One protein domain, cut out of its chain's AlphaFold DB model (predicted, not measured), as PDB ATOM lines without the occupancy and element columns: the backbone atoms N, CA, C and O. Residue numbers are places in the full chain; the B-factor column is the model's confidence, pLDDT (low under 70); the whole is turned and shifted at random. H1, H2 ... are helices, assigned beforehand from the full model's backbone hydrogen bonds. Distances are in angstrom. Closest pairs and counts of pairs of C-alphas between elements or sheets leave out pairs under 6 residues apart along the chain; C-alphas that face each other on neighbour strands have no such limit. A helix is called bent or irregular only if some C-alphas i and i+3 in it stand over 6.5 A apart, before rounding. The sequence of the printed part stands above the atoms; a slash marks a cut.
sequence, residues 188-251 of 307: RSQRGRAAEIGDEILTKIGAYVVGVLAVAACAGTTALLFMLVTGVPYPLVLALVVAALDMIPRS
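Overview. This is residues 188 to 251 of the 307 residues of an uncharacterized protein of Phytohabitans houttuyneae (UniProt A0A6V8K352). A long helix, H1, runs nearly the whole length of a rod, and a short helix, H2, folds back along its last part, making a lopsided helical hairpin. Residues 188 to 208 of H1 stick out alone beyond the paired part. The printed part has 64 residues, with two named helices in the order H1, H2 and no named strand; the class is all helix. It is extended, with a radius of gyration of the C-alphas of 18.7 A and spans of 65 by 17 by 16 A.

Along the chain. H1, residues 188 to 230, begins at C-alpha 188 (515.779, 267.193, 422.386) and measures 63.5 A from first to last C-alpha. It is irregular: C-alphas 189 and 192 are 7.4 A apart. H2, residues 235 to 247, measures 18.3 A and ends at C-alpha 247 (519.379, 289.507, 388.882).

Arrangement. H1 touches H2 with residues 212 to 228 alone; the closest C-alphas, of Gly 220 and Ala 243, are 4.5 A apart. The two form a helical hairpin, running opposite ways at a shallow tilt of 28 degrees. In H2 every O i to N i+4 pair is within hydrogen-bond range; in H1, 37 of 39 are.

Size, cuts and confidence. The C-alphas of Ser 189 and Gly 231, the two farthest apart, are 64.6 A apart. The printed part has no cut, and the link from H1 to H2 is tight. Residues 249 to 251 have pLDDT under 70.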
ATOM      1  N   ARG A 188     514.809 266.418 421.580       82.00
ATOM      2  CA  ARG A 188     515.779 267.193 422.386       82.00
ATOM      3  C   ARG A 188     517.248 266.930 422.023       82.00
ATOM      4  O   ARG A 188     518.035 267.869 422.055       82.00
ATOM      5  N   SER A 189     517.597 265.703 421.638       84.75
ATOM      6  CA  SER A 189     518.962 265.304 421.265       84.75
ATOM      7  C   SER A 189     519.479 265.951 419.976       84.75
ATOM      8  O   SER A 189     520.685 266.104 419.820       84.75
ATOM      9  N   GLN A 190     518.594 266.354 419.057       85.12
ATOM     10  CA  GLN A 190     518.980 266.890 417.745       85.12
ATOM     11  C   GLN A 190     518.903 268.421 417.665       85.12
ATOM     12  O   GLN A 190     519.368 269.001 416.688       85.12
ATOM     13  N   ARG A 191     518.358 269.095 418.690       86.94
ATOM     14  CA  ARG A 191     518.111 270.549 418.668       86.94
ATOM     15  C   ARG A 191     519.383 271.374 418.475       86.94
ATOM     16  O   ARG A 191     519.370 272.298 417.675       86.94
ATOM     17  N   GLY A 192     520.468 271.022 419.169       84.12
ATOM     18  CA  GLY A 192     521.746 271.733 419.037       84.12
ATOM     19  C   GLY A 192     522.314 271.626 417.621       84.12
ATOM     20  O   GLY A 192     522.581 272.632 416.977       84.12
ATOM     21  N   ARG A 193     522.378 270.400 417.090       85.25
ATOM     22  CA  ARG A 193     522.915 270.140 415.747       85.25
ATOM     23  C   ARG A 193     522.057 270.753 414.638       85.25
ATOM     24  O   ARG A 193     522.594 271.256 413.660       85.25
ATOM     25  N   ALA A 194     520.731 270.726 414.784       83.56
ATOM     26  CA  ALA A 194     519.814 271.343 413.828       83.56
ATOM     27  C   ALA A 194     519.921 272.876 413.821       83.56
ATOM     28  O   ALA A 194     519.849 273.474 412.751       83.56
ATOM     29  N   ALA A 195     520.125 273.501 414.987       84.50
ATOM     30  CA  ALA A 195     520.339 274.943 415.085       84.50
ATOM     31  C   ALA A 195     521.648 275.370 414.400       84.50
ATOM     32  O   ALA A 195     521.625 276.278 413.576       84.50
ATOM     33  N   GLU A 196     522.756 274.665 414.657       84.75
ATOM     34  CA  GLU A 196     524.054 274.950 414.022       84.75
ATOM     35  C   GLU A 196     523.999 274.817 412.495       84.75
ATOM     36  O   GLU A 196     524.434 275.709 411.767       84.75
ATOM     37  N   ILE A 197     523.414 273.722 411.994       86.00
ATOM     38  CA  ILE A 197     523.254 273.506 410.550       86.00
ATOM     39  C   ILE A 197     522.354 274.590 409.945       86.00
ATOM     40  O   ILE A 197     522.650 275.101 408.864       86.00
ATOM     41  N   GLY A 198     521.269 274.955 410.635       81.88
ATOM     42  CA  GLY A 198     520.360 276.016 410.211       81.88
ATOM     43  C   GLY A 198     521.070 277.360 410.067       81.88
ATOM     44  O   GLY A 198     521.000 277.973 409.002       81.88
ATOM     45  N   ASP A 199     521.808 277.783 411.091       80.44
ATOM     46  CA  ASP A 199     522.542 279.053 411.087       80.44
ATOM     47  C   ASP A 199     523.615 279.100 409.991       80.44
ATOM     48  O   ASP A 199     523.793 280.129 409.327       80.44
ATOM     49  N   GLU A 200     524.298 277.983 409.734       82.12
ATOM     50  CA  GLU A 200     525.296 277.925 408.668       82.12
ATOM     51  C   GLU A 200     524.661 277.983 407.268       82.12
ATOM     52  O   GLU A 200     525.167 278.684 406.384       82.12
ATOM     53  N   ILE A 201     523.524 277.309 407.061       83.25
ATOM     54  CA  ILE A 201     522.754 277.396 405.810       83.25
ATOM     55  C   ILE A 201     522.285 278.833 405.578       83.25
ATOM     56  O   ILE A 201     522.492 279.378 404.491       83.25
ATOM     57  N   LEU A 202     521.705 279.468 406.596       77.81
ATOM     58  CA  LEU A 202     521.228 280.846 406.509       77.81
ATOM     59  C   LEU A 202     522.383 281.796 406.188       77.81
ATOM     60  O   LEU A 202     522.274 282.614 405.279       77.81
ATOM     61  N   THR A 203     523.533 281.640 406.840       77.06
ATOM     62  CA  THR A 203     524.709 282.478 406.566       77.06
ATOM     63  C   THR A 203     525.182 282.343 405.113       77.06
ATOM     64  O   THR A 203     525.469 283.350 404.459       77.06
ATOM     65  N   LYS A 204     525.210 281.118 404.571       81.44
ATOM     66  CA  LYS A 204     525.600 280.857 403.172       81.44
ATOM     67  C   LYS A 204     524.599 281.435 402.173       81.44
ATOM     68  O   LYS A 204     525.010 282.066 401.200       81.44
ATOM     69  N   ILE A 205     523.301 281.273 402.426       81.94
ATOM     70  CA  ILE A 205     522.235 281.839 401.587       81.94
ATOM     71  C   ILE A 205     522.299 283.371 401.598       81.94
ATOM     72  O   ILE A 205     522.252 283.996 400.541       81.94
ATOM     73  N   GLY A 206     522.485 283.981 402.770       76.88
ATOM     74  CA  GLY A 206     522.636 285.430 402.898       76.88
ATOM     75  C   GLY A 206     523.835 285.970 402.134       76.88
ATOM     76  O   GLY A 206     523.718 286.961 401.415       76.88
ATOM     77  N   ALA A 207     524.984 285.300 402.245       78.56
ATOM     78  CA  ALA A 207     526.180 285.664 401.493       78.56
ATOM     79  C   ALA A 207     525.961 285.570 399.973       78.56
ATOM     80  O   ALA A 207     526.416 286.452 399.247       78.56
ATOM     81  N   TYR A 208     525.227 284.557 399.500       84.38
ATOM     82  CA  TYR A 208     524.870 284.414 398.087       84.38
ATOM     83  C   TYR A 208     523.977 285.558 397.594       84.38
ATOM     84  O   TYR A 208     524.293 286.168 396.577       84.38
ATOM     85  N   VAL A 209     522.908 285.895 398.324       81.38
ATOM     86  CA  VAL A 209     521.988 286.984 397.939       81.38
ATOM     87  C   VAL A 209     522.722 288.324 397.879       81.38
ATOM     88  O   VAL A 209     522.582 289.059 396.906       81.38
ATOM     89  N   VAL A 210     523.565 288.621 398.875       80.12
ATOM     90  CA  VAL A 210     524.408 289.830 398.861       80.12
ATOM     91  C   VAL A 210     525.380 289.811 397.678       80.12
ATOM     92  O   VAL A 210     525.605 290.849 397.064       80.12
ATOM     93  N   GLY A 211     525.928 288.644 397.329       84.44
ATOM     94  CA  GLY A 211     526.770 288.472 396.146       84.44
ATOM     95  C   GLY A 211     526.027 288.780 394.844       84.44
ATOM     96  O   GLY A 211     526.536 289.543 394.031       84.44
ATOM     97  N   VAL A 212     524.813 288.253 394.669       85.88
ATOM     98  CA  VAL A 212     523.970 288.529 393.490       85.88
ATOM     99  C   VAL A 212     523.651 290.018 393.383       85.88
ATOM    100  O   VAL A 212     523.814 290.597 392.315       85.88
ATOM    101  N   LEU A 213     523.269 290.658 394.491       84.25
ATOM    102  CA  LEU A 213     523.001 292.097 394.517       84.25
ATOM    103  C   LEU A 213     524.248 292.923 394.170       84.25
ATOM    104  O   LEU A 213     524.150 293.891 393.422       84.25
ATOM    105  N   ALA A 214     525.422 292.534 394.673       86.50
ATOM    106  CA  ALA A 214     526.679 293.211 394.361       86.50
ATOM    107  C   ALA A 214     527.064 293.062 392.879       86.50
ATOM    108  O   ALA A 214     527.478 294.035 392.253       86.50
ATOM    109  N   VAL A 215     526.893 291.868 392.302       89.81
ATOM    110  CA  VAL A 215     527.160 291.624 390.876       89.81
ATOM    111  C   VAL A 215     526.189 292.415 389.998       89.81
ATOM    112  O   VAL A 215     526.646 293.102 389.088       89.81
ATOM    113  N   ALA A 216     524.893 292.414 390.322       88.81
ATOM    114  CA  ALA A 216     523.886 293.189 389.600       88.81
ATOM    115  C   ALA A 216     524.167 294.702 389.665       88.81
ATOM    116  O   ALA A 216     524.036 295.401 388.661       88.81
ATOM    117  N   ALA A 217     524.622 295.211 390.816       88.12
ATOM    118  CA  ALA A 217     525.025 296.609 390.965       88.12
ATOM    119  C   ALA A 217     526.262 296.952 390.117       88.12
ATOM    120  O   ALA A 217     526.275 297.979 389.436       88.12
ATOM    121  N   CYS A 218     527.282 296.089 390.095       92.69
ATOM    122  CA  CYS A 218     528.441 296.254 389.213       92.69
ATOM    123  C   CYS A 218     528.040 296.206 387.730       92.69
ATOM    124  O   CYS A 218     528.501 297.029 386.941       92.69
ATOM    125  N   ALA A 219     527.162 295.278 387.341       91.69
ATOM    126  CA  ALA A 219     526.671 295.163 385.971       91.69
ATOM    127  C   ALA A 219     525.883 296.412 385.545       91.69
ATOM    128  O   ALA A 219     526.170 296.986 384.496       91.69
ATOM    129  N   GLY A 220     524.955 296.877 386.386       90.56
ATOM    130  CA  GLY A 220     524.175 298.092 386.145       90.56
ATOM    131  C   GLY A 220     525.041 299.348 386.055       90.56
ATOM    132  O   GLY A 220     524.904 300.118 385.112       90.56
ATOM    133  N   THR A 221     525.981 299.540 386.984       92.69
ATOM    134  CA  THR A 221     526.891 300.705 386.964       92.69
ATOM    135  C   THR A 221     527.821 300.698 385.753       92.69
ATOM    136  O   THR A 221     528.027 301.740 385.135       92.69
ATOM    137  N   THR A 222     528.333 299.529 385.358       94.44
ATOM    138  CA  THR A 222     529.163 299.400 384.150       94.44
ATOM    139  C   THR A 222     528.351 299.693 382.888       94.44
ATOM    140  O   THR A 222     528.819 300.419 382.013       94.44
ATOM    141  N   ALA A 223     527.117 299.183 382.802       91.69
ATOM    142  CA  ALA A 223     526.211 299.467 381.691       91.69
ATOM    143  C   ALA A 223     525.844 300.958 381.616       91.69
ATOM    144  O   ALA A 223     525.865 301.537 380.531       91.69
ATOM    145  N   LEU A 224     525.587 301.593 382.764       91.69
ATOM    146  CA  LEU A 224     525.312 303.026 382.863       91.69
ATOM    147  C   LEU A 224     526.474 303.855 382.315       91.69
ATOM    148  O   LEU A 224     526.267 304.715 381.464       91.69
ATOM    149  N   LEU A 225     527.696 303.575 382.778       94.81
ATOM    150  CA  LEU A 225     528.903 304.256 382.311       94.81
ATOM    151  C   LEU A 225     529.094 304.075 380.803       94.81
ATOM    152  O   LEU A 225     529.360 305.043 380.098       94.81
ATOM    153  N   PHE A 226     528.906 302.857 380.295       94.88
ATOM    154  CA  PHE A 226     529.028 302.572 378.868       94.88
ATOM    155  C   PHE A 226     528.026 303.370 378.020       94.88
ATOM    156  O   PHE A 226     528.400 303.948 376.999       94.88
ATOM    157  N   MET A 227     526.762 303.441 378.444       90.25
ATOM    158  CA  MET A 227     525.713 304.167 377.717       90.25
ATOM    159  C   MET A 227     525.884 305.687 377.802       90.25
ATOM    160  O   MET A 227     525.637 306.378 376.818       90.25
ATOM    161  N   LEU A 228     526.374 306.203 378.937       91.19
ATOM    162  CA  LEU A 228     526.747 307.615 379.077       91.19
ATOM    163  C   LEU A 228     527.878 307.995 378.112       91.19
ATOM    164  O   LEU A 228     527.806 309.041 377.476       91.19
ATOM    165  N   VAL A 229     528.896 307.140 377.970       95.31
ATOM    166  CA  VAL A 229     530.030 307.383 377.060       95.31
ATOM    167  C   VAL A 229     529.612 307.299 375.592       95.31
ATOM    168  O   VAL A 229     530.082 308.080 374.773       95.31
ATOM    169  N   THR A 230     528.730 306.363 375.245       92.75
ATOM    170  CA  THR A 230     528.266 306.166 373.860       92.75
ATOM    171  C   THR A 230     527.162 307.138 373.437       92.75
ATOM    172  O   THR A 230     526.775 307.134 372.272       92.75
ATOM    173  N   GLY A 231     526.665 307.980 374.350       86.75
ATOM    174  CA  GLY A 231     525.600 308.944 374.060       86.75
ATOM    175  C   GLY A 231     524.266 308.282 373.710       86.75
ATOM    176  O   GLY A 231     523.437 308.883 373.032       86.75
ATOM    177  N   VAL A 232     524.063 307.033 374.140       81.62
ATOM    178  CA  VAL A 232     522.819 306.302 373.890       81.62
ATOM    179  C   VAL A 232     521.699 306.996 374.664       81.62
ATOM    180  O   VAL A 232     521.873 307.269 375.858       81.62
ATOM    181  N   PRO A 233     520.551 307.282 374.028       74.62
ATOM    182  CA  PRO A 233     519.426 307.852 374.743       74.62
ATOM    183  C   PRO A 233     518.993 306.888 375.851       74.62
ATOM    184  O   PRO A 233     518.955 305.671 375.666       74.62
ATOM    185  N   TYR A 234     518.648 307.447 377.009       70.62
ATOM    186  CA  TYR A 234     518.070 306.706 378.137       70.62
ATOM    187  C   TYR A 234     519.029 305.739 378.876       70.62
ATOM    188  O   TYR A 234     518.642 304.619 379.233       70.62
ATOM    189  N   PRO A 235     520.267 306.164 379.201       81.38
ATOM    190  CA  PRO A 235     521.301 305.284 379.754       81.38
ATOM    191  C   PRO A 235     520.917 304.690 381.119       81.38
ATOM    192  O   PRO A 235     521.223 303.536 381.407       81.38
ATOM    193  N   LEU A 236     520.209 305.449 381.962       78.00
ATOM    194  CA  LEU A 236     519.857 305.017 383.316       78.00
ATOM    195  C   LEU A 236     518.743 303.950 383.339       78.00
ATOM    196  O   LEU A 236     518.795 303.060 384.186       78.00
ATOM    197  N   VAL A 237     517.784 303.953 382.399       70.88
ATOM    198  CA  VAL A 237     516.671 302.977 382.400       70.88
ATOM    199  C   VAL A 237     517.202 301.680 381.858       70.88
ATOM    200  O   VAL A 237     517.001 300.636 382.467       70.88
ATOM    201  N   LEU A 238     517.953 301.760 380.762       78.81
ATOM    202  CA  LEU A 238     518.610 300.611 380.173       78.81
ATOM    203  C   LEU A 238     519.589 299.968 381.165       78.81
ATOM    204  O   LEU A 238     519.571 298.751 381.319       78.81
ATOM    205  N   ALA A 239     520.365 300.755 381.915       85.69
ATOM    206  CA  ALA A 239     521.233 300.233 382.968       85.69
ATOM    207  C   ALA A 239     520.463 299.532 384.101       85.69
ATOM    208  O   ALA A 239     520.891 298.479 384.578       85.69
ATOM    209  N   LEU A 240     519.320 300.081 384.524       79.19
ATOM    210  CA  LEU A 240     518.489 299.492 385.578       79.19
ATOM    211  C   LEU A 240     517.789 298.214 385.096       79.19
ATOM    212  O   LEU A 240     517.742 297.224 385.822       79.19
ATOM    213  N   VAL A 241     517.331 298.196 383.843       78.19
ATOM    214  CA  VAL A 241     516.815 296.999 383.169       78.19
ATOM    215  C   VAL A 241     517.906 295.936 383.057       78.19
ATOM    216  O   VAL A 241     517.647 294.777 383.365       78.19
ATOM    217  N   VAL A 242     519.139 296.304 382.702       86.19
ATOM    218  CA  VAL A 242     520.289 295.384 382.685       86.19
ATOM    219  C   VAL A 242     520.572 294.825 384.079       86.19
ATOM    220  O   VAL A 242     520.751 293.617 384.214       86.19
ATOM    221  N   ALA A 243     520.561 295.662 385.119       85.75
ATOM    222  CA  ALA A 243     520.735 295.209 386.498       85.75
ATOM    223  C   ALA A 243     519.618 294.239 386.929       85.75
ATOM    224  O   ALA A 243     519.896 293.198 387.527       85.75
ATOM    225  N   ALA A 244     518.361 294.532 386.576       81.62
ATOM    226  CA  ALA A 244     517.218 293.662 386.845       81.62
ATOM    227  C   ALA A 244     517.297 292.334 386.069       81.62
ATOM    228  O   ALA A 244     517.006 291.273 386.619       81.62
ATOM    229  N   LEU A 245     517.738 292.371 384.809       83.12
ATOM    230  CA  LEU A 245     517.962 291.187 383.975       83.12
ATOM    231  C   LEU A 245     519.122 290.329 384.490       83.12
ATOM    232  O   LEU A 245     519.046 289.107 384.400       83.12
ATOM    233  N   ASP A 246     520.180 290.930 385.038       85.50
ATOM    234  CA  ASP A 246     521.304 290.187 385.622       85.50
ATOM    235  C   ASP A 246     520.940 289.554 386.975       85.50
ATOM    236  O   ASP A 246     521.473 288.504 387.336       85.50
ATOM    237  N   MET A 247     519.957 290.121 387.685       79.44
ATOM    238  CA  MET A 247     519.379 289.507 388.882       79.44
ATOM    239  C   MET A 247     518.641 288.193 388.567       79.44
ATOM    240  O   MET A 247     518.514 287.334 389.444       79.44
ATOM    241  N   ILE A 248     518.206 287.986 387.316       75.31
ATOM    242  CA  ILE A 248     517.716 286.688 386.845       75.31
ATOM    243  C   ILE A 248     518.924 285.753 386.683       75.31
ATOM    244  O   ILE A 248     519.806 286.016 385.860       75.31
ATOM    245  N   PRO A 249     518.978 284.614 387.402       62.69
ATOM    246  CA  PRO A 249     520.103 283.699 387.300       62.69
ATOM    247  C   PRO A 249     520.322 283.258 385.848       62.69
ATOM    248  O   PRO A 249     519.494 282.562 385.252       62.69
ATOM    249  N   ARG A 250     521.497 283.572 385.286       57.31
ATOM    250  CA  ARG A 250     521.942 283.100 383.956       57.31
ATOM    251  C   ARG A 250     522.056 281.567 383.837       57.31
ATOM    252  O   ARG A 250     522.463 281.052 382.794       57.31
ATOM    253  N   SER A 251     521.650 280.809 384.859       49.06
ATOM    254  CA  SER A 251     521.596 279.345 384.865       49.06
ATOM    255  C   SER A 251     520.651 278.756 383.814       49.06
ATOM    256  O   SER A 251     520.861 277.613 383.411       49.06
TER     257      SER A 251